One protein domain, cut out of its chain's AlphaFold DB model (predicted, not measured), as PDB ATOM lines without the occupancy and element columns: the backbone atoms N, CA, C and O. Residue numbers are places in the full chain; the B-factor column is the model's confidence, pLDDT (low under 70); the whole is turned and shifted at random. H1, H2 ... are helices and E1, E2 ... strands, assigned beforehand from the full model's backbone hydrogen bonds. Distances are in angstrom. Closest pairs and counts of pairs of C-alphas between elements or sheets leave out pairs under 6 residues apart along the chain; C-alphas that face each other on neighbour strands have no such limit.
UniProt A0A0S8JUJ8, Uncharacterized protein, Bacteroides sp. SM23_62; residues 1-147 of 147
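What this domain is: This is residues 1 to 147 of the 147 residues of an uncharacterized protein of Bacteroides sp. SM23_62 (UniProt A0A0S8JUJ8). With little regular structure, the model is a head built on a twisted sheet, E2 E3 E5 E4, with H3 over one face; residues 18 to 35 and 115 to 138 run from it toward distant H1, H2 and H4. The printed 147 residues, 55 in named elements, are mixed: H1 H2 E1 E2 E3 H3 E4 E5 E6 H4. The sheet is antiparallel; the loose whole has radius of gyration 21.4 A, spans 66 by 34 by 21 A.

Where its parts are: H1 is residues 2 to 10, from C-alpha 2 at (-8.455, 16.842, -51.792); H2 13 to 17; E1 36 to 38; E2 48 to 54, 15.1 A; E3 57 to 62, 16.1 A; H3 67 to 74; E4 80 to 84; E5 103 to 107; E6 112 to 114; H4 is residues 139 to 142 and ends with C-alpha 142 at (4.039, 20.946, -49.310).

How they stand to each other: H4 is apart from H1 and H2. E1 and E6 are parallel, N 37 to O 112 2.8 A. Hairpin E2 and E3 has N 52 to O 59 at 2.9 A. H3 is on the sheet, height 8.3 A; E3, H3, E4 form a split strand-helix-strand unit, E5 between the strands, crossover right-handed. O i to N i+4 pairs within hydrogen-bond range: H1 4 of 5, H3 3 of 4, H2 0 of 1, its i+3 pairs 1 of 2.

The domain as a whole: The printed part has no cut. Links H2 to E1, E4 to E5 and E6 to H4 are long. In the printed part 28 residues are under 70 in pLDDT, among them residues 128 to 147.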
ATOM      1  N   MET A   1     -12.544  15.197 -51.847       51.03
ATOM      2  CA  MET A   1     -12.281  16.459 -51.112       51.03
ATOM      3  C   MET A   1     -10.924  17.088 -51.452       51.03
ATOM      4  O   MET A   1     -10.909  18.270 -51.756       51.03
ATOM      5  N   LYS A   2      -9.811  16.325 -51.480       51.97
ATOM      6  CA  LYS A   2      -8.455  16.842 -51.792       51.97
ATOM      7  C   LYS A   2      -8.330  17.618 -53.122       51.97
ATOM      8  O   LYS A   2      -7.754  18.696 -53.122       51.97
ATOM      9  N   LEU A   3      -8.894  17.110 -54.223       55.16
ATOM     10  CA  LEU A   3      -8.808  17.755 -55.548       55.16
ATOM     11  C   LEU A   3      -9.627  19.056 -55.641       55.16
ATOM     12  O   LEU A   3      -9.128  20.082 -56.094       55.16
ATOM     13  N   LEU A   4     -10.842  19.047 -55.090       64.44
ATOM     14  CA  LEU A   4     -11.777  20.177 -55.154       64.44
ATOM     15  C   LEU A   4     -11.290  21.429 -54.413       64.44
ATOM     16  O   LEU A   4     -11.547  22.541 -54.869       64.44
ATOM     17  N   LEU A   5     -10.612  21.268 -53.269       71.06
ATOM     18  CA  LEU A   5     -10.117  22.415 -52.501       71.06
ATOM     19  C   LEU A   5      -8.973  23.119 -53.247       71.06
ATOM     20  O   LEU A   5      -8.958  24.345 -53.330       71.06
ATOM     21  N   LYS A   6      -8.056  22.334 -53.833       65.94
ATOM     22  CA  LYS A   6      -6.920  22.838 -54.615       65.94
ATOM     23  C   LYS A   6      -7.412  23.608 -55.842       65.94
ATOM     24  O   LYS A   6      -7.090  24.778 -56.008       65.94
ATOM     25  N   GLU A   7      -8.261  22.993 -56.657       69.75
ATOM     26  CA  GLU A   7      -8.750  23.604 -57.899       69.75
ATOM     27  C   GLU A   7      -9.524  24.909 -57.659       69.75
ATOM     28  O   GLU A   7      -9.391  25.873 -58.415       69.75
ATOM     29  N   ARG A   8     -10.320  24.976 -56.584       73.25
ATOM     30  CA  ARG A   8     -11.177  26.140 -56.311       73.25
ATOM     31  C   ARG A   8     -10.480  27.280 -55.580       73.25
ATOM     32  O   ARG A   8     -10.878  28.423 -55.781       73.25
ATOM     33  N   LEU A   9      -9.498  26.994 -54.725       73.25
ATOM     34  CA  LEU A   9      -8.789  28.030 -53.967       73.25
ATOM     35  C   LEU A   9      -7.607  28.600 -54.752       73.25
ATOM     36  O   LEU A   9      -7.460  29.816 -54.827       73.25
ATOM     37  N   PHE A  10      -6.818  27.748 -55.413       69.31
ATOM     38  CA  PHE A  10      -5.623  28.186 -56.143       69.31
ATOM     39  C   PHE A  10      -5.949  28.881 -57.476       69.31
ATOM     40  O   PHE A  10      -5.087  29.540 -58.045       69.31
ATOM     41  N   SER A  11      -7.197  28.800 -57.953       72.25
ATOM     42  CA  SER A  11      -7.684  29.574 -59.106       72.25
ATOM     43  C   SER A  11      -8.117  31.004 -58.752       72.25
ATOM     44  O   SER A  11      -8.553  31.752 -59.630       72.25
ATOM     45  N   ARG A  12      -8.031  31.416 -57.479       74.00
ATOM     46  CA  ARG A  12      -8.464  32.743 -57.021       74.00
ATOM     47  C   ARG A  12      -7.269  33.620 -56.669       74.00
ATOM     48  O   ARG A  12      -6.498  33.302 -55.772       74.00
ATOM     49  N   SER A  13      -7.177  34.779 -57.316       72.44
ATOM     50  CA  SER A  13      -6.096  35.756 -57.120       72.44
ATOM     51  C   SER A  13      -5.950  36.243 -55.675       72.44
ATOM     52  O   SER A  13      -4.840  36.548 -55.247       72.44
ATOM     53  N   TRP A  14      -7.038  36.272 -54.896       70.12
ATOM     54  CA  TRP A  14      -6.981  36.661 -53.485       70.12
ATOM     55  C   TRP A  14      -6.242  35.640 -52.613       70.12
ATOM     56  O   TRP A  14      -5.682  36.023 -51.591       70.12
ATOM     57  N   PHE A  15      -6.179  34.364 -53.001       70.50
ATOM     58  CA  PHE A  15      -5.560  33.316 -52.184       70.50
ATOM     59  C   PHE A  15      -4.047  33.520 -51.991       70.50
ATOM     60  O   PHE A  15      -3.503  33.140 -50.961       70.50
ATOM     61  N   ILE A  16      -3.383  34.193 -52.936       66.88
ATOM     62  CA  ILE A  16      -1.920  34.373 -52.981       66.88
ATOM     63  C   ILE A  16      -1.380  35.177 -51.778       66.88
ATOM     64  O   ILE A  16      -0.220  35.020 -51.415       66.88
ATOM     65  N   ASN A  17      -2.227  35.965 -51.104       78.62
ATOM     66  CA  ASN A  17      -1.844  36.780 -49.942       78.62
ATOM     67  C   ASN A  17      -2.466  36.308 -48.613       78.62
ATOM     68  O   ASN A  17      -2.523  37.080 -47.657       78.62
ATOM     69  N   HIS A  18      -2.962  35.067 -48.533       76.56
ATOM     70  CA  HIS A  18      -3.636  34.549 -47.338       76.56
ATOM     71  C   HIS A  18      -2.999  33.253 -46.825       76.56
ATOM     72  O   HIS A  18      -2.520  32.421 -47.590       76.56
ATOM     73  N   THR A  19      -3.033  33.059 -45.504       80.88
ATOM     74  CA  THR A  19      -2.613  31.802 -44.866       80.88
ATOM     75  C   THR A  19      -3.820  30.890 -44.682       80.88
ATOM     76  O   THR A  19      -4.783  31.264 -44.014       80.88
ATOM     77  N   LEU A  20      -3.761  29.680 -45.242       78.81
ATOM     78  CA  LEU A  20      -4.761  28.641 -45.001       78.81
ATOM     79  C   LEU A  20      -4.334  27.766 -43.817       78.81
ATOM     80  O   LEU A  20      -3.300  27.105 -43.873       78.81
ATOM     81  N   ILE A  21      -5.162  27.728 -42.771       82.81
ATOM     82  CA  ILE A  21      -4.995  26.831 -41.623       82.81
ATOM     83  C   ILE A  21      -6.071  25.749 -41.707       82.81
ATOM     84  O   ILE A  21      -7.262  26.054 -41.712       82.81
ATOM     85  N   ILE A  22      -5.647  24.486 -41.767       83.94
ATOM     86  CA  ILE A  22      -6.535  23.322 -41.730       83.94
ATOM     87  C   ILE A  22      -6.297  22.608 -40.405       83.94
ATOM     88  O   ILE A  22      -5.173  22.225 -40.098       83.94
ATOM     89  N   THR A  23      -7.356  22.429 -39.626       85.19
ATOM     90  CA  THR A  23      -7.305  21.755 -38.326       85.19
ATOM     91  C   THR A  23      -8.537  20.879 -38.143       85.19
ATOM     92  O   THR A  23      -9.524  21.032 -38.861       85.19
ATOM     93  N   SER A  24      -8.466  19.977 -37.168       87.00
ATOM     94  CA  SER A  24      -9.617  19.288 -36.585       87.00
ATOM     95  C   SER A  24      -9.714  19.669 -35.109       87.00
ATOM     96  O   SER A  24      -8.734  20.136 -34.522       87.00
ATOM     97  N   ASP A  25     -10.881  19.484 -34.515       83.88
ATOM     98  CA  ASP A  25     -11.111  19.603 -33.077       83.88
ATOM     99  C   ASP A  25     -10.631  18.352 -32.324       83.88
ATOM    100  O   ASP A  25      -9.955  18.466 -31.297       83.88
ATOM    101  N   HIS A  26     -10.906  17.163 -32.864       85.06
ATOM    102  CA  HIS A  26     -10.480  15.881 -32.307       85.06
ATOM    103  C   HIS A  26     -10.300  14.783 -33.372       85.06
ATOM    104  O   HIS A  26     -10.562  14.979 -34.562       85.06
ATOM    105  N   GLY A  27      -9.791  13.627 -32.928       85.25
ATOM    106  CA  GLY A  27      -9.728  12.385 -33.705       85.25
ATOM    107  C   GLY A  27     -10.934  11.469 -33.458       85.25
ATOM    108  O   GLY A  27     -11.968  11.909 -32.953       85.25
ATOM    109  N   MET A  28     -10.779  10.188 -33.797       87.19
ATOM    110  CA  MET A  28     -11.760   9.126 -33.553       87.19
ATOM    111  C   MET A  28     -11.033   7.851 -33.103       87.19
ATOM    112  O   MET A  28     -10.003   7.500 -33.680       87.19
ATOM    113  N   GLY A  29     -11.568   7.176 -32.091       81.88
ATOM    114  CA  GLY A  29     -11.144   5.872 -31.586       81.88
ATOM    115  C   GLY A  29     -12.168   4.781 -31.909       81.88
ATOM    116  O   GLY A  29     -13.319   5.068 -32.247       81.88
ATOM    117  N   SER A  30     -11.749   3.516 -31.844       81.50
ATOM    118  CA  SER A  30     -12.629   2.372 -32.104       81.50
ATOM    119  C   SER A  30     -13.454   2.005 -30.872       81.50
ATOM    120  O   SER A  30     -12.881   1.737 -29.817       81.50
ATOM    121  N   SER A  31     -14.763   1.846 -31.027       79.06
ATOM    122  CA  SER A  31     -15.666   1.350 -29.978       79.06
ATOM    123  C   SER A  31     -16.367   0.058 -30.403       79.06
ATOM    124  O   SER A  31     -16.454  -0.264 -31.590       79.06
ATOM    125  N   GLY A  32     -16.857  -0.711 -29.430       74.69
ATOM    126  CA  GLY A  32     -17.585  -1.954 -29.678       74.69
ATOM    127  C   GLY A  32     -18.442  -2.377 -28.481       74.69
ATOM    128  O   GLY A  32     -18.173  -1.931 -27.364       74.69
ATOM    129  N   PRO A  33     -19.466  -3.222 -28.702       75.56
ATOM    130  CA  PRO A  33     -20.415  -3.629 -27.661       75.56
ATOM    131  C   PRO A  33     -19.754  -4.409 -26.518       75.56
ATOM    132  O   PRO A  33     -20.183  -4.287 -25.377       75.56
ATOM    133  N   ASP A  34     -18.667  -5.130 -26.799       84.81
ATOM    134  CA  ASP A  34     -17.922  -5.912 -25.800       84.81
ATOM    135  C   ASP A  34     -17.166  -5.035 -24.785       84.81
ATOM    136  O   ASP A  34     -16.639  -5.534 -23.794       84.81
ATOM    137  N   ARG A  35     -17.085  -3.722 -25.036       88.56
ATOM    138  CA  ARG A  35     -16.391  -2.735 -24.198       88.56
ATOM    139  C   ARG A  35     -17.353  -1.648 -23.738       88.56
ATOM    140  O   ARG A  35     -17.110  -0.457 -23.927       88.56
ATOM    141  N   TYR A  36     -18.474  -2.075 -23.166       92.44
ATOM    142  CA  TYR A  36     -19.501  -1.195 -22.626       92.44
ATOM    143  C   TYR A  36     -19.745  -1.453 -21.142       92.44
ATOM    144  O   TYR A  36     -19.886  -2.595 -20.710       92.44
ATOM    145  N   ILE A  37     -19.850  -0.372 -20.375       94.62
ATOM    146  CA  ILE A  37     -20.168  -0.398 -18.952       94.62
ATOM    147  C   ILE A  37     -21.476   0.347 -18.724       94.62
ATOM    148  O   ILE A  37     -21.593   1.555 -18.946       94.62
ATOM    149  N   ASN A  38     -22.467  -0.391 -18.230       95.38
ATOM    150  CA  ASN A  38     -23.718   0.189 -17.773       95.38
ATOM    151  C   ASN A  38     -23.548   0.716 -16.342       95.38
ATOM    152  O   ASN A  38     -23.559  -0.051 -15.379       95.38
ATOM    153  N   LEU A  39     -23.440   2.036 -16.201       96.44
ATOM    154  CA  LEU A  39     -23.298   2.731 -14.923       96.44
ATOM    155  C   LEU A  39     -24.456   2.439 -13.964       96.44
ATOM    156  O   LEU A  39     -24.238   2.430 -12.758       96.44
ATOM    157  N   SER A  40     -25.653   2.115 -14.469       95.75
ATOM    158  CA  SER A  40     -26.806   1.745 -13.632       95.75
ATOM    159  C   SER A  40     -26.585   0.462 -12.817       95.75
ATOM    160  O   SER A  40     -27.297   0.243 -11.841       95.75
ATOM    161  N   ASN A  41     -25.604  -0.374 -13.185       96.06
ATOM    162  CA  ASN A  41     -25.230  -1.571 -12.423       96.06
ATOM    163  C   ASN A  41     -24.372  -1.247 -11.187       96.06
ATOM    164  O   ASN A  41     -24.244  -2.085 -10.300       96.06
ATOM    165  N   HIS A  42     -23.784  -0.051 -11.137       97.19
ATOM    166  CA  HIS A  42     -22.872   0.388 -10.074       97.19
ATOM    167  C   HIS A  42     -23.446   1.560  -9.275       97.19
ATOM    168  O   HIS A  42     -23.249   1.653  -8.068       97.19
ATOM    169  N   ILE A  43     -24.174   2.449  -9.951       97.50
ATOM    170  CA  ILE A  43     -24.770   3.659  -9.396       97.50
ATOM    171  C   ILE A  43     -26.290   3.552  -9.561       97.50
ATOM    172  O   ILE A  43     -26.811   3.778 -10.660       97.50
ATOM    173  N   PRO A  44     -27.030   3.218  -8.489       97.00
ATOM    174  CA  PRO A  44     -28.483   3.162  -8.524       97.00
ATOM    175  C   PRO A  44     -29.104   4.470  -9.046       97.00
ATOM    176  O   PRO A  44     -28.776   5.547  -8.545       97.00
ATOM    177  N   PRO A  45     -30.066   4.422  -9.992       94.81
ATOM    178  CA  PRO A  45     -30.638   5.632 -10.594       94.81
ATOM    179  C   PRO A  45     -31.260   6.622  -9.598       94.81
ATOM    180  O   PRO A  45     -31.327   7.817  -9.878       94.81
ATOM    181  N   HIS A  46     -31.712   6.147  -8.433       97.06
ATOM    182  CA  HIS A  46     -32.286   7.002  -7.394       97.06
ATOM    183  C   HIS A  46     -31.238   7.823  -6.623       97.06
ATOM    184  O   HIS A  46     -31.629   8.761  -5.937       97.06
ATOM    185  N   TRP A  47     -29.940   7.526  -6.767       98.25
ATOM    186  CA  TRP A  47     -28.840   8.327  -6.211       98.25
ATOM    187  C   TRP A  47     -28.541   9.567  -7.060       98.25
ATOM    188  O   TRP A  47     -27.939  10.521  -6.575       98.25
ATOM    189  N   VAL A  48     -28.955   9.569  -8.330       97.75
ATOM    190  CA  VAL A  48     -28.568  10.580  -9.321       97.75
ATOM    191  C   VAL A  48     -29.659  11.636  -9.480       97.75
ATOM    192  O   VAL A  48     -30.826  11.336  -9.747       97.75
ATOM    193  N   GLY A  49     -29.282  12.900  -9.293       97.00
ATOM    194  CA  GLY A  49     -30.148  14.055  -9.504       97.00
ATOM    195  C   GLY A  49     -30.103  14.506 -10.955       97.00
ATOM    196  O   GLY A  49     -31.103  14.429 -11.666       97.00
ATOM    197  N   ILE A  50     -28.920  14.934 -11.398       94.31
ATOM    198  CA  ILE A  50     -28.658  15.366 -12.773       94.31
ATOM    199  C   ILE A  50     -27.581  14.459 -13.360       94.31
ATOM    200  O   ILE A  50     -26.590  14.157 -12.698       94.31
ATOM    201  N   LYS A  51     -27.776  14.048 -14.614       94.31
ATOM    202  CA  LYS A  51     -26.749  13.418 -15.443       94.31
ATOM    203  C   LYS A  51     -26.630  14.200 -16.745       94.31
ATOM    204  O   LYS A  51     -27.616  14.351 -17.462       94.31
ATOM    205  N   GLU A  52     -25.438  14.700 -17.027       94.19
ATOM    206  CA  GLU A  52     -25.111  15.445 -18.241       94.19
ATOM    207  C   GLU A  52     -23.979  14.754 -18.999       94.19
ATOM    208  O   GLU A  52     -23.230  13.953 -18.437       94.19
ATOM    209  N   GLY A  53     -23.852  15.076 -20.283       91.44
ATOM    210  CA  GLY A  53     -22.884  14.447 -21.171       91.44
ATOM    211  C   GLY A  53     -23.421  13.192 -21.854       91.44
ATOM    212  O   GLY A  53     -24.620  12.902 -21.853       91.44
ATOM    213  N   TYR A  54     -22.507  12.484 -22.501       90.25
ATOM    214  CA  TYR A  54     -22.766  11.263 -23.246       90.25
ATOM    215  C   TYR A  54     -21.466  10.470 -23.350       90.25
ATOM    216  O   TYR A  54     -20.389  10.989 -23.068       90.25
ATOM    217  N   ASN A  55     -21.556   9.220 -23.793       90.81
ATOM    218  CA  ASN A  55     -20.395   8.376 -24.030       90.81
ATOM    219  C   ASN A  55     -19.255   9.138 -24.758       90.81
ATOM    220  O   ASN A  55     -19.525   9.683 -25.834       90.81
ATOM    221  N   PRO A  56     -18.015   9.198 -24.224       92.31
ATOM    222  CA  PRO A  56     -17.480   8.434 -23.089       92.31
ATOM    223  C   PRO A  56     -17.375   9.205 -21.759       92.31
ATOM    224  O   PRO A  56     -16.673   8.747 -20.858       92.31
ATOM    225  N   ILE A  57     -18.022  10.369 -21.617       94.12
ATOM    226  CA  ILE A  57     -17.912  11.234 -20.430       94.12
ATOM    227  C   ILE A  57     -19.297  11.572 -19.871       94.12
ATOM    228  O   ILE A  57     -20.126  12.172 -20.557       94.12
ATOM    229  N   TYR A  58     -19.513  11.278 -18.590       95.88
ATOM    230  CA  TYR A  58     -20.684  11.751 -17.851       95.88
ATOM    231  C   TYR A  58     -20.293  12.678 -16.707       95.88
ATOM    232  O   TYR A  58     -19.302  12.468 -16.007       95.88
ATOM    233  N   LEU A  59     -21.130  13.687 -16.504       96.56
ATOM    234  CA  LEU A  59     -21.114  14.584 -15.362       96.56
ATOM    235  C   LEU A  59     -22.336  14.260 -14.502       96.56
ATOM    236  O   LEU A  59     -23.448  14.152 -15.026       96.56
ATOM    237  N   ILE A  60     -22.143  14.074 -13.200       97.44
ATOM    238  CA  ILE A  60     -23.195  13.607 -12.295       97.44
ATOM    239  C   ILE A  60     -23.329  14.574 -11.129       97.44
ATOM    240  O   ILE A  60     -22.354  14.873 -10.447       97.44
ATOM    241  N   LYS A  61     -24.561  15.010 -10.875       97.81
ATOM    242  CA  LYS A  61     -24.965  15.616  -9.607       97.81
ATOM    243  C   LYS A  61     -25.704  14.572  -8.778       97.81
ATOM    244  O   LYS A  61     -26.688  13.998  -9.260       97.81
ATOM    245  N   ALA A  62     -25.254  14.335  -7.555       98.25
ATOM    246  CA  ALA A  62     -25.937  13.465  -6.613       98.25
ATOM    247  C   ALA A  62     -27.281  14.075  -6.190       98.25
ATOM    248  O   ALA A  62     -27.469  15.293  -6.190       98.25
ATOM    249  N   ARG A  63     -28.238  13.222  -5.825       98.50
ATOM    250  CA  ARG A  63     -29.360  13.658  -4.986       98.50
ATOM    251  C   ARG A  63     -28.887  13.813  -3.547       98.50
ATOM    252  O   ARG A  63     -27.907  13.189  -3.134       98.50
ATOM    253  N   ASP A  64     -29.634  14.601  -2.784       97.75
ATOM    254  CA  ASP A  64     -29.381  14.825  -1.365       97.75
ATOM    255  C   ASP A  64     -29.230  13.490  -0.618       97.75
ATOM    256  O   ASP A  64     -30.052  12.583  -0.763       97.75
ATOM    257  N   GLY A  65     -28.148  13.364   0.153       98.19
ATOM    258  CA  GLY A  65     -27.827  12.163   0.930       98.19
ATOM    259  C   GLY A  65     -27.049  11.064   0.194       98.19
ATOM    260  O   GLY A  65     -26.650  10.104   0.844       98.19
ATOM    261  N   TYR A  66     -26.782  11.194  -1.113       98.50
ATOM    262  CA  TYR A  66     -26.117  10.137  -1.900       98.50
ATOM    263  C   TYR A  66     -24.717  10.483  -2.418       98.50
ATOM    264  O   TYR A  66     -24.113   9.666  -3.114       98.50
ATOM    265  N   TYR A  67     -24.179  11.658  -2.077       98.19
ATOM    266  CA  TYR A  67     -22.828  12.056  -2.483       98.19
ATOM    267  C   TYR A  67     -21.786  11.005  -2.070       98.19
ATOM    268  O   TYR A  67     -21.082  10.468  -2.922       98.19
ATOM    269  N   ASP A  68     -21.753  10.631  -0.787       98.12
ATOM    270  CA  ASP A  68     -20.781   9.659  -0.271       98.12
ATOM    271  C   ASP A  68     -21.000   8.252  -0.839       98.12
ATOM    272  O   ASP A  68     -20.040   7.517  -1.068       98.12
ATOM    273  N   SER A  69     -22.251   7.883  -1.133       98.06
ATOM    274  CA  SER A  69     -22.569   6.598  -1.764       98.06
ATOM    275  C   SER A  69     -21.976   6.513  -3.168       98.06
ATOM    276  O   SER A  69     -21.319   5.527  -3.494       98.06
ATOM    277  N   ILE A  70     -22.136   7.567  -3.975       98.12
ATOM    278  CA  ILE A  70     -21.517   7.648  -5.301       98.12
ATOM    279  C   ILE A  70     -19.992   7.660  -5.151       98.12
ATOM    280  O   ILE A  70     -19.320   6.826  -5.755       98.12
ATOM    281  N   LEU A  71     -19.444   8.520  -4.286       97.44
ATOM    282  CA  LEU A  71     -18.002   8.619  -4.051       97.44
ATOM    283  C   LEU A  71     -17.365   7.273  -3.666       97.44
ATOM    284  O   LEU A  71     -16.268   6.976  -4.133       97.44
ATOM    285  N   SER A  72     -18.053   6.454  -2.865       96.69
ATOM    286  CA  SER A  72     -17.545   5.145  -2.438       96.69
ATOM    287  C   SER A  72     -17.433   4.114  -3.560       96.69
ATOM    288  O   SER A  72     -16.669   3.171  -3.410       96.69
ATOM    289  N   VAL A  73     -18.167   4.276  -4.668       96.88
ATOM    290  CA  VAL A  73     -18.175   3.291  -5.763       96.88
ATOM    291  C   VAL A  73     -17.476   3.787  -7.022       96.88
ATOM    292  O   VAL A  73     -17.000   2.966  -7.797       96.88
ATOM    293  N   ILE A  74     -17.385   5.105  -7.259       94.50
ATOM    294  CA  ILE A  74     -16.902   5.631  -8.551       94.50
ATOM    295  C   ILE A  74     -15.464   5.235  -8.896       94.50
ATOM    296  O   ILE A  74     -15.115   5.237 -10.073       94.50
ATOM    297  N   GLN A  75     -14.630   4.946  -7.893       91.00
ATOM    298  CA  GLN A  75     -13.227   4.568  -8.095       91.00
ATOM    299  C   GLN A  75     -13.057   3.073  -8.388       91.00
ATOM    300  O   GLN A  75     -12.030   2.681  -8.936       91.00
ATOM    301  N   ASP A  76     -14.069   2.262  -8.073       94.75
ATOM    302  CA  ASP A  76     -14.016   0.803  -8.179       94.75
ATOM    303  C   ASP A  76     -14.673   0.278  -9.464       94.75
ATOM    304  O   ASP A  76     -14.672  -0.927  -9.719       94.75
ATOM    305  N   ILE A  77     -15.244   1.163 -10.291       96.44
ATOM    306  CA  ILE A  77     -15.857   0.783 -11.567       96.44
ATOM    307  C   ILE A  77     -14.734   0.461 -12.568       96.44
ATOM    308  O   ILE A  77     -13.980   1.362 -12.944       96.44
ATOM    309  N   PRO A  78     -14.607  -0.797 -13.039       94.75
ATOM    310  CA  PRO A  78     -13.543  -1.176 -13.965       94.75
ATOM    311  C   PRO A  78     -13.594  -0.340 -15.242       94.75
ATOM    312  O   PRO A  78     -14.677  -0.068 -15.743       94.75
ATOM    313  N   HIS A  79     -12.437   0.038 -15.785       93.81
ATOM    314  CA  HIS A  79     -12.306   0.832 -17.019       93.81
ATOM    315  C   HIS A  79     -13.012   2.194 -17.019       93.81
ATOM    316  O   HIS A  79     -13.281   2.768 -18.079       93.81
ATOM    317  N   VAL A  80     -13.313   2.725 -15.834       95.56
ATOM    318  CA  VAL A  80     -13.837   4.071 -15.653       95.56
ATOM    319  C   VAL A  80     -12.964   4.790 -14.649       95.56
ATOM    320  O   VAL A  80     -12.712   4.309 -13.551       95.56
ATOM    321  N   SER A  81     -12.533   5.990 -15.011       95.25
ATOM    322  CA  SER A  81     -11.948   6.912 -14.053       95.25
ATOM    323  C   SER A  81     -13.026   7.878 -13.561       95.25
ATOM    324  O   SER A  81     -13.589   8.638 -14.352       95.25
ATOM    325  N   GLY A  82     -13.316   7.843 -12.260       95.69
ATOM    326  CA  GLY A  82     -14.268   8.732 -11.596       95.69
ATOM    327  C   GLY A  82     -13.595   9.640 -10.568       95.69
ATOM    328  O   GLY A  82     -12.754   9.188  -9.789       95.69
ATOM    329  N   TRP A  83     -13.984  10.914 -10.529       96.06
ATOM    330  CA  TRP A  83     -13.498  11.882  -9.540       96.06
ATOM    331  C   TRP A  83     -14.623  12.788  -9.043       96.06
ATOM    332  O   TRP A  83     -15.519  13.111  -9.828       96.06
ATOM    333  N   PRO A  84     -14.531  13.300  -7.801       96.19
ATOM    334  CA  PRO A  84     -15.170  14.564  -7.462       96.19
ATOM    335  C   PRO A  84     -14.787  15.653  -8.469       96.19
ATOM    336  O   PRO A  84     -13.639  15.691  -8.934       96.19
ATOM    337  N   GLY A  85     -15.717  16.547  -8.795       93.25
ATOM    338  CA  GLY A  85     -15.521  17.599  -9.793       93.25
ATOM    339  C   GLY A  85     -14.267  18.442  -9.538       93.25
ATOM    340  O   GLY A  85     -13.461  18.663 -10.445       93.25
ATOM    341  N   GLU A  86     -14.026  18.818  -8.282       91.19
ATOM    342  CA  GLU A  86     -12.862  19.596  -7.847       91.19
ATOM    343  C   GLU A  86     -11.548  18.798  -7.783       91.19
ATOM    344  O   GLU A  86     -10.473  19.367  -7.574       91.19
ATOM    345  N   LYS A  87     -11.618  17.475  -7.953       94.19
ATOM    346  CA  LYS A  87     -10.476  16.549  -7.918       94.19
ATOM    347  C   LYS A  87     -10.117  15.987  -9.290       94.19
ATOM    348  O   LYS A  87      -9.191  15.179  -9.382       94.19
ATOM    349  N   VAL A  88     -10.788  16.433 -10.355       92.75
ATOM    350  CA  VAL A  88     -10.429  16.067 -11.732       92.75
ATOM    351  C   VAL A  88      -8.945  16.391 -11.984       92.75
ATOM    352  O   VAL A  88      -8.507  17.509 -11.689       92.75
ATOM    353  N   PRO A  89      -8.153  15.456 -12.549       91.81
ATOM    354  CA  PRO A  89      -6.721  15.647 -12.739       91.81
ATOM    355  C   PRO A  89      -6.366  16.941 -13.478       91.81
ATOM    356  O   PRO A  89      -6.898  17.235 -14.549       91.81
ATOM    357  N   GLY A  90      -5.384  17.677 -12.944       89.19
ATOM    358  CA  GLY A  90      -4.984  18.991 -13.461       89.19
ATOM    359  C   GLY A  90      -4.574  18.999 -14.938       89.19
ATOM    360  O   GLY A  90      -4.772  20.007 -15.611       89.19
ATOM    361  N   ARG A  91      -4.097  17.862 -15.468       88.94
ATOM    362  CA  ARG A  91      -3.766  17.689 -16.895       88.94
ATOM    363  C   ARG A  91      -4.943  17.958 -17.842       88.94
ATOM    364  O   ARG A  91      -4.709  18.298 -18.992       88.94
ATOM    365  N   PHE A  92      -6.183  17.814 -17.371       87.94
ATOM    366  CA  PHE A  92      -7.381  18.053 -18.180       87.94
ATOM    367  C   PHE A  92      -7.820  19.517 -18.203       87.94
ATOM    368  O   PHE A  92      -8.637  19.882 -19.041       87.94
ATOM    369  N   VAL A  93      -7.317  20.353 -17.284       88.62
ATOM    370  CA  VAL A  93      -7.697  21.776 -17.177       88.62
ATOM    371  C   VAL A  93      -9.232  21.965 -17.126       88.62
ATOM    372  O   VAL A  93      -9.781  22.902 -17.694       88.62
ATOM    373  N   PHE A  94      -9.939  21.052 -16.446       86.44
ATOM    374  CA  PHE A  94     -11.409  21.003 -16.421       86.44
ATOM    375  C   PHE A  94     -11.985  21.364 -15.036       86.44
ATOM    376  O   PHE A  94     -12.727  22.334 -14.934       86.44
ATOM    377  N   GLY A  95     -11.565  20.679 -13.962       80.12
ATOM    378  CA  GLY A  95     -12.185  20.631 -12.613       80.12
ATOM    379  C   GLY A  95     -12.346  21.909 -11.767       80.12
ATOM    380  O   GLY A  95     -12.475  21.808 -10.554       80.12
ATOM    381  N   LYS A  96     -12.291  23.119 -12.336       85.56
ATOM    382  CA  LYS A  96     -12.421  24.390 -11.585       85.56
ATOM    383  C   LYS A  96     -13.650  25.226 -11.961       85.56
ATOM    384  O   LYS A  96     -13.843  26.302 -11.404       85.56
ATOM    385  N   ASN A  97     -14.452  24.789 -12.931       89.94
ATOM    386  CA  ASN A  97     -15.613  25.545 -13.403       89.94
ATOM    387  C   ASN A  97     -16.875  25.208 -12.588       89.94
ATOM    388  O   ASN A  97     -17.150  24.039 -12.354       89.94
ATOM    389  N   GLN A  98     -17.687  26.214 -12.240       90.19
ATOM    390  CA  GLN A  98     -18.953  26.039 -11.501       90.19
ATOM    391  C   GLN A  98     -20.005  25.187 -12.230       90.19
ATOM    392  O   GLN A  98     -20.970  24.748 -11.614       90.19
ATOM    393  N   ARG A  99     -19.853  24.973 -13.541       91.88
ATOM    394  CA  ARG A  99     -20.719  24.084 -14.332       91.88
ATOM    395  C   ARG A  99     -20.391  22.605 -14.148       91.88
ATOM    396  O   ARG A  99     -21.118  21.768 -14.663       91.88
ATOM    397  N   ILE A 100     -19.293  22.278 -13.472       93.00
ATOM    398  CA  ILE A 100     -18.947  20.894 -13.170       93.00
ATOM    399  C   ILE A 100     -19.734  20.495 -11.923       93.00
ATOM    400  O   ILE A 100     -19.594  21.164 -10.898       93.00
ATOM    401  N   PRO A 101     -20.585  19.459 -12.008       95.31
ATOM    402  CA  PRO A 101     -21.333  18.979 -10.860       95.31
ATOM    403  C   PRO A 101     -20.423  18.148  -9.943       95.31
ATOM    404  O   PRO A 101     -19.204  18.113 -10.103       95.31
ATOM    405  N   ASP A 102     -21.038  17.460  -8.990       97.00
ATOM    406  CA  ASP A 102     -20.364  16.701  -7.938       97.00
ATOM    407  C   ASP A 102     -19.311  15.721  -8.465       97.00
ATOM    408  O   ASP A 102     -18.236  15.615  -7.881       97.00
ATOM    409  N   PHE A 103     -19.581  15.033  -9.582       97.38
ATOM    410  CA  PHE A 103     -18.688  14.005 -10.117       97.38
ATOM    411  C   PHE A 103     -18.483  14.098 -11.627       97.38
ATOM    412  O   PHE A 103     -19.388  14.445 -12.391       97.38
ATOM    413  N   VAL A 104     -17.287  13.696 -12.056       96.44
ATOM    414  CA  VAL A 104     -16.907  13.498 -13.457       96.44
ATOM    415  C   VAL A 104     -16.443  12.064 -13.637       96.44
ATOM    416  O   VAL A 104     -15.587  11.590 -12.891       96.44
ATOM    417  N   MET A 105     -16.987  11.390 -14.646       96.06
ATOM    418  CA  MET A 105     -16.633  10.022 -15.008       96.06
ATOM    419  C   MET A 105     -16.232   9.969 -16.475       96.06
ATOM    420  O   MET A 105     -16.942  10.496 -17.331       96.06
ATOM    421  N   ILE A 106     -15.107   9.322 -16.761       94.44
ATOM    422  CA  ILE A 106     -14.599   9.099 -18.116       94.44
ATOM    423  C   ILE A 106     -14.274   7.620 -18.299       94.44
ATOM    424  O   ILE A 106     -13.647   7.013 -17.430       94.44
ATOM    425  N   ALA A 107     -14.705   7.042 -19.415       93.00
ATOM    426  CA  ALA A 107     -14.297   5.695 -19.794       93.00
ATOM    427  C   ALA A 107     -12.828   5.677 -20.247       93.00
ATOM    428  O   ALA A 107     -12.337   6.641 -20.845       93.00
ATOM    429  N   ASP A 108     -12.139   4.567 -20.003       90.31
ATOM    430  CA  ASP A 108     -10.833   4.311 -20.607       90.31
ATOM    431  C   ASP A 108     -10.926   4.298 -22.145       90.31
ATOM    432  O   ASP A 108     -11.998   4.163 -22.737       90.31
ATOM    433  N   SER A 109      -9.781   4.425 -22.818       85.38
ATOM    434  CA  SER A 109      -9.736   4.363 -24.284       85.38
ATOM    435  C   SER A 109     -10.364   3.067 -24.809       85.38
ATOM    436  O   SER A 109     -10.160   1.985 -24.254       85.38
ATOM    437  N   ALA A 110     -11.137   3.188 -25.886       84.31
ATOM    438  CA  ALA A 110     -11.947   2.166 -26.528       84.31
ATOM    439  C   ALA A 110     -13.103   1.587 -25.688       84.31
ATOM    440  O   ALA A 110     -13.803   0.690 -26.184       84.31
ATOM    441  N   TRP A 111     -13.320   2.084 -24.464       89.94
ATOM    442  CA  TRP A 111     -14.466   1.751 -23.623       89.94
ATOM    443  C   TRP A 111     -15.580   2.776 -23.760       89.94
ATOM    444  O   TRP A 111     -15.377   3.940 -24.096       89.94
ATOM    445  N   SER A 112     -16.798   2.314 -23.515       91.62
ATOM    446  CA  SER A 112     -17.987   3.144 -23.519       91.62
ATOM    447  C   SER A 112     -18.742   3.023 -22.207       91.62
ATOM    448  O   SER A 112     -18.829   1.943 -21.630       91.62
ATOM    449  N   ILE A 113     -19.322   4.129 -21.755       93.75
ATOM    450  CA  ILE A 113     -20.170   4.181 -20.563       93.75
ATOM    451  C   ILE A 113     -21.558   4.689 -20.925       93.75
ATOM    452  O   ILE A 113     -21.741   5.459 -21.870       93.75
ATOM    453  N   GLY A 114     -22.557   4.268 -20.162       94.12
ATOM    454  CA  GLY A 114     -23.942   4.681 -20.352       94.12
ATOM    455  C   GLY A 114     -24.833   4.207 -19.217       94.12
ATOM    456  O   GLY A 114     -24.359   3.667 -18.227       94.12
ATOM    457  N   TRP A 115     -26.137   4.439 -19.348       93.69
ATOM    458  CA  TRP A 115     -27.118   4.157 -18.289       93.69
ATOM    459  C   TRP A 115     -28.131   3.075 -18.668       93.69
ATOM    460  O   TRP A 115     -28.989   2.730 -17.855       93.69
ATOM    461  N   GLN A 116     -28.074   2.587 -19.908       90.56
ATOM    462  CA  GLN A 116     -29.016   1.612 -20.448       90.56
ATOM    463  C   GLN A 116     -28.322   0.267 -20.686       90.56
ATOM    464  O   GLN A 116     -27.135   0.263 -21.012       90.56
ATOM    465  N   PRO A 117     -29.025  -0.870 -20.548       85.50
ATOM    466  CA  PRO A 117     -28.458  -2.187 -20.842       85.50
ATOM    467  C   PRO A 117     -28.047  -2.355 -22.309       85.50
ATOM    468  O   PRO A 117     -27.004  -2.938 -22.578       85.50
ATOM    469  N   ASP A 118     -28.845  -1.819 -23.236       81.56
ATOM    470  CA  ASP A 118     -28.510  -1.750 -24.658       81.56
ATOM    471  C   ASP A 118     -28.052  -0.324 -25.003       81.56
ATOM    472  O   ASP A 118     -28.855   0.615 -24.944       81.56
ATOM    473  N   PRO A 119     -26.762  -0.128 -25.306       73.69
ATOM    474  CA  PRO A 119     -26.218   1.202 -25.511       73.69
ATOM    475  C   PRO A 119     -26.393   1.753 -26.928       73.69
ATOM    476  O   PRO A 119     -26.095   2.929 -27.133       73.69
ATOM    477  N   GLY A 120     -26.823   0.946 -27.911       74.12
ATOM    478  CA  GLY A 120     -26.940   1.396 -29.305       74.12
ATOM    479  C   GLY A 120     -25.651   2.034 -29.853       74.12
ATOM    480  O   GLY A 120     -25.705   3.067 -30.520       74.12
ATOM    481  N   LEU A 121     -24.483   1.471 -29.513       74.50
ATOM    482  CA  LEU A 121     -23.187   2.115 -29.758       74.50
ATOM    483  C   LEU A 121     -22.847   2.251 -31.245       74.50
ATOM    484  O   LEU A 121     -22.993   1.326 -32.045       74.50
ATOM    485  N   SER A 122     -22.261   3.401 -31.572       73.50
ATOM    486  CA  SER A 122     -21.474   3.602 -32.788       73.50
ATOM    487  C   SER A 122     -20.197   2.747 -32.761       73.50
ATOM    488  O   SER A 122     -19.677   2.415 -31.694       73.50
ATOM    489  N   LYS A 123     -19.645   2.433 -33.942       79.50
ATOM    490  CA  LYS A 123     -18.326   1.780 -34.098       79.50
ATOM    491  C   LYS A 123     -17.137   2.729 -33.866       79.50
ATOM    492  O   LYS A 123     -15.990   2.283 -33.876       79.50
ATOM    493  N   GLY A 124     -17.402   4.024 -33.701       76.12
ATOM    494  CA  GLY A 124     -16.401   5.026 -33.350       76.12
ATOM    495  C   GLY A 124     -16.871   5.954 -32.235       76.12
ATOM    496  O   GLY A 124     -18.055   6.303 -32.171       76.12
ATOM    497  N   VAL A 125     -15.923   6.368 -31.397       77.75
ATOM    498  CA  VAL A 125     -16.098   7.312 -30.287       77.75
ATOM    499  C   VAL A 125     -14.911   8.283 -30.245       77.75
ATOM    500  O   VAL A 125     -13.819   7.969 -30.709       77.75
ATOM    501  N   HIS A 126     -15.110   9.489 -29.726       81.88
ATOM    502  CA  HIS A 126     -14.057  10.496 -29.568       81.88
ATOM    503  C   HIS A 126     -13.951  10.940 -28.104       81.88
ATOM    504  O   HIS A 126     -14.654  10.426 -27.242       81.88
ATOM    505  N   ALA A 127     -13.083  11.916 -27.825       72.06
ATOM    506  CA  ALA A 127     -12.815  12.449 -26.481       72.06
ATOM    507  C   ALA A 127     -12.129  11.474 -25.499       72.06
ATOM    508  O   ALA A 127     -11.977  11.795 -24.321       72.06
ATOM    509  N   GLU A 128     -11.619  10.341 -25.986       64.06
ATOM    510  CA  GLU A 128     -10.736   9.463 -25.216       64.06
ATOM    511  C   GLU A 128      -9.403  10.180 -24.926       64.06
ATOM    512  O   GLU A 128      -8.703  10.610 -25.843       64.06
ATOM    513  N   GLY A 129      -9.048  10.349 -23.649       58.28
ATOM    514  CA  GLY A 129      -7.695  10.765 -23.243       58.28
ATOM    515  C   GLY A 129      -7.235  12.178 -23.644       58.28
ATOM    516  O   GLY A 129      -6.033  12.417 -23.633       58.28
ATOM    517  N   ILE A 130      -8.159  13.089 -23.986       49.94
ATOM    518  CA  ILE A 130      -7.978  14.525 -24.319       49.94
ATOM    519  C   ILE A 130      -6.569  14.901 -24.827       49.94
ATOM    520  O   ILE A 130      -5.737  15.443 -24.098       49.94
ATOM    521  N   GLY A 131      -6.344  14.687 -26.126       41.78
ATOM    522  CA  GLY A 131      -5.258  15.301 -26.889       41.78
ATOM    523  C   GLY A 131      -5.770  15.809 -28.240       41.78
ATOM    524  O   GLY A 131      -6.338  15.049 -29.020       41.78
ATOM    525  N   THR A 132      -5.587  17.099 -28.528       37.75
ATOM    526  CA  THR A 132      -5.856  17.678 -29.854       37.75
ATOM    527  C   THR A 132      -4.727  17.295 -30.810       37.75
ATOM    528  O   THR A 132      -3.563  17.585 -30.533       37.75
ATOM    529  N   VAL A 133      -5.046  16.704 -31.965       37.41
ATOM    530  CA  VAL A 133      -4.059  16.496 -33.035       37.41
ATOM    531  C   VAL A 133      -4.004  17.761 -33.892       37.41
ATOM    532  O   VAL A 133      -4.944  18.058 -34.627       37.41
ATOM    533  N   LYS A 134      -2.910  18.524 -33.802       37.81
ATOM    534  CA  LYS A 134      -2.654  19.679 -34.677       37.81
ATOM    535  C   LYS A 134      -1.675  19.278 -35.775       37.81
ATOM    536  O   LYS A 134      -0.520  18.979 -35.484       37.81
ATOM    537  N   TYR A 135      -2.116  19.322 -37.028       42.69
ATOM    538  CA  TYR A 135      -1.219  19.253 -38.178       42.69
ATOM    539  C   TYR A 135      -0.911  20.675 -38.643       42.69
ATOM    540  O   TYR A 135      -1.809  21.408 -39.043       42.69
ATOM    541  N   TYR A 136       0.362  21.063 -38.604       42.09
ATOM    542  CA  TYR A 136       0.828  22.289 -39.242       42.09
ATOM    543  C   TYR A 136       1.416  21.915 -40.598       42.09
ATOM    544  O   TYR A 136       2.493  21.328 -40.672       42.09
ATOM    545  N   ILE A 137       0.704  22.233 -41.677       49.84
ATOM    546  CA  ILE A 137       1.238  22.080 -43.030       49.84
ATOM    547  C   ILE A 137       1.858  23.418 -43.422       49.84
ATOM    548  O   ILE A 137       1.147  24.398 -43.636       49.84
ATOM    549  N   ASN A 138       3.187  23.466 -43.518       46.41
ATOM    550  CA  ASN A 138       3.857  24.585 -44.165       46.41
ATOM    551  C   ASN A 138       3.694  24.439 -45.686       46.41
ATOM    552  O   ASN A 138       4.317  23.577 -46.312       46.41
ATOM    553  N   LEU A 139       2.838  25.279 -46.271       52.19
ATOM    554  CA  LEU A 139       2.465  25.199 -47.683       52.19
ATOM    555  C   LEU A 139       3.649  25.426 -48.635       52.19
ATOM    556  O   LEU A 139       3.626  24.881 -49.734       52.19
ATOM    557  N   SER A 140       4.708  26.137 -48.225       48.25
ATOM    558  CA  SER A 140       5.881  26.340 -49.089       48.25
ATOM    559  C   SER A 140       6.714  25.067 -49.279       48.25
ATOM    560  O   SER A 140       7.353  24.918 -50.314       48.25
ATOM    561  N   LYS A 141       6.686  24.135 -48.311       45.34
ATOM    562  CA  LYS A 141       7.291  22.794 -48.438       45.34
ATOM    563  C   LYS A 141       6.341  21.786 -49.080       45.34
ATOM    564  O   LYS A 141       6.768  20.977 -49.890       45.34
ATOM    565  N   PHE A 142       5.045  21.869 -48.774       47.12
ATOM    566  CA  PHE A 142       4.039  20.946 -49.310       47.12
ATOM    567  C   PHE A 142       3.888  21.037 -50.835       47.12
ATOM    568  O   PHE A 142       3.589  20.038 -51.474       47.12
ATOM    569  N   VAL A 143       4.114  22.216 -51.424       49.09
ATOM    570  CA  VAL A 143       4.109  22.393 -52.887       49.09
ATOM    571  C   VAL A 143       5.345  21.766 -53.553       49.09
ATOM    572  O   VAL A 143       5.239  21.340 -54.692       49.09
ATOM    573  N   GLN A 144       6.487  21.659 -52.860       45.22
ATOM    574  CA  GLN A 144       7.731  21.106 -53.425       45.22
ATOM    575  C   GLN A 144       7.804  19.570 -53.397       45.22
ATOM    576  O   GLN A 144       8.550  18.993 -54.177       45.22
ATOM    577  N   GLU A 145       7.052  18.908 -52.517       43.41
ATOM    578  CA  GLU A 145       7.026  17.438 -52.387       43.41
ATOM    579  C   GLU A 145       5.855  16.782 -53.155       43.41
ATOM    580  O   GLU A 145       5.566  15.603 -52.957       43.41
ATOM    581  N   TRP A 146       5.124  17.550 -53.973       42.22
ATOM    582  CA  TRP A 146       3.879  17.133 -54.643       42.22
ATOM    583  C   TRP A 146       3.975  17.006 -56.173       42.22
ATOM    584  O   TRP A 146       2.933  16.798 -56.803       42.22
ATOM    585  N   ASP A 147       5.188  17.101 -56.728       38.41
ATOM    586  CA  ASP A 147       5.528  16.800 -58.129       38.41
ATOM    587  C   ASP A 147       6.430  15.556 -58.217       38.41
ATOM    588  O   ASP A 147       7.383  15.453 -57.407       38.41
TER     589      ASP A 147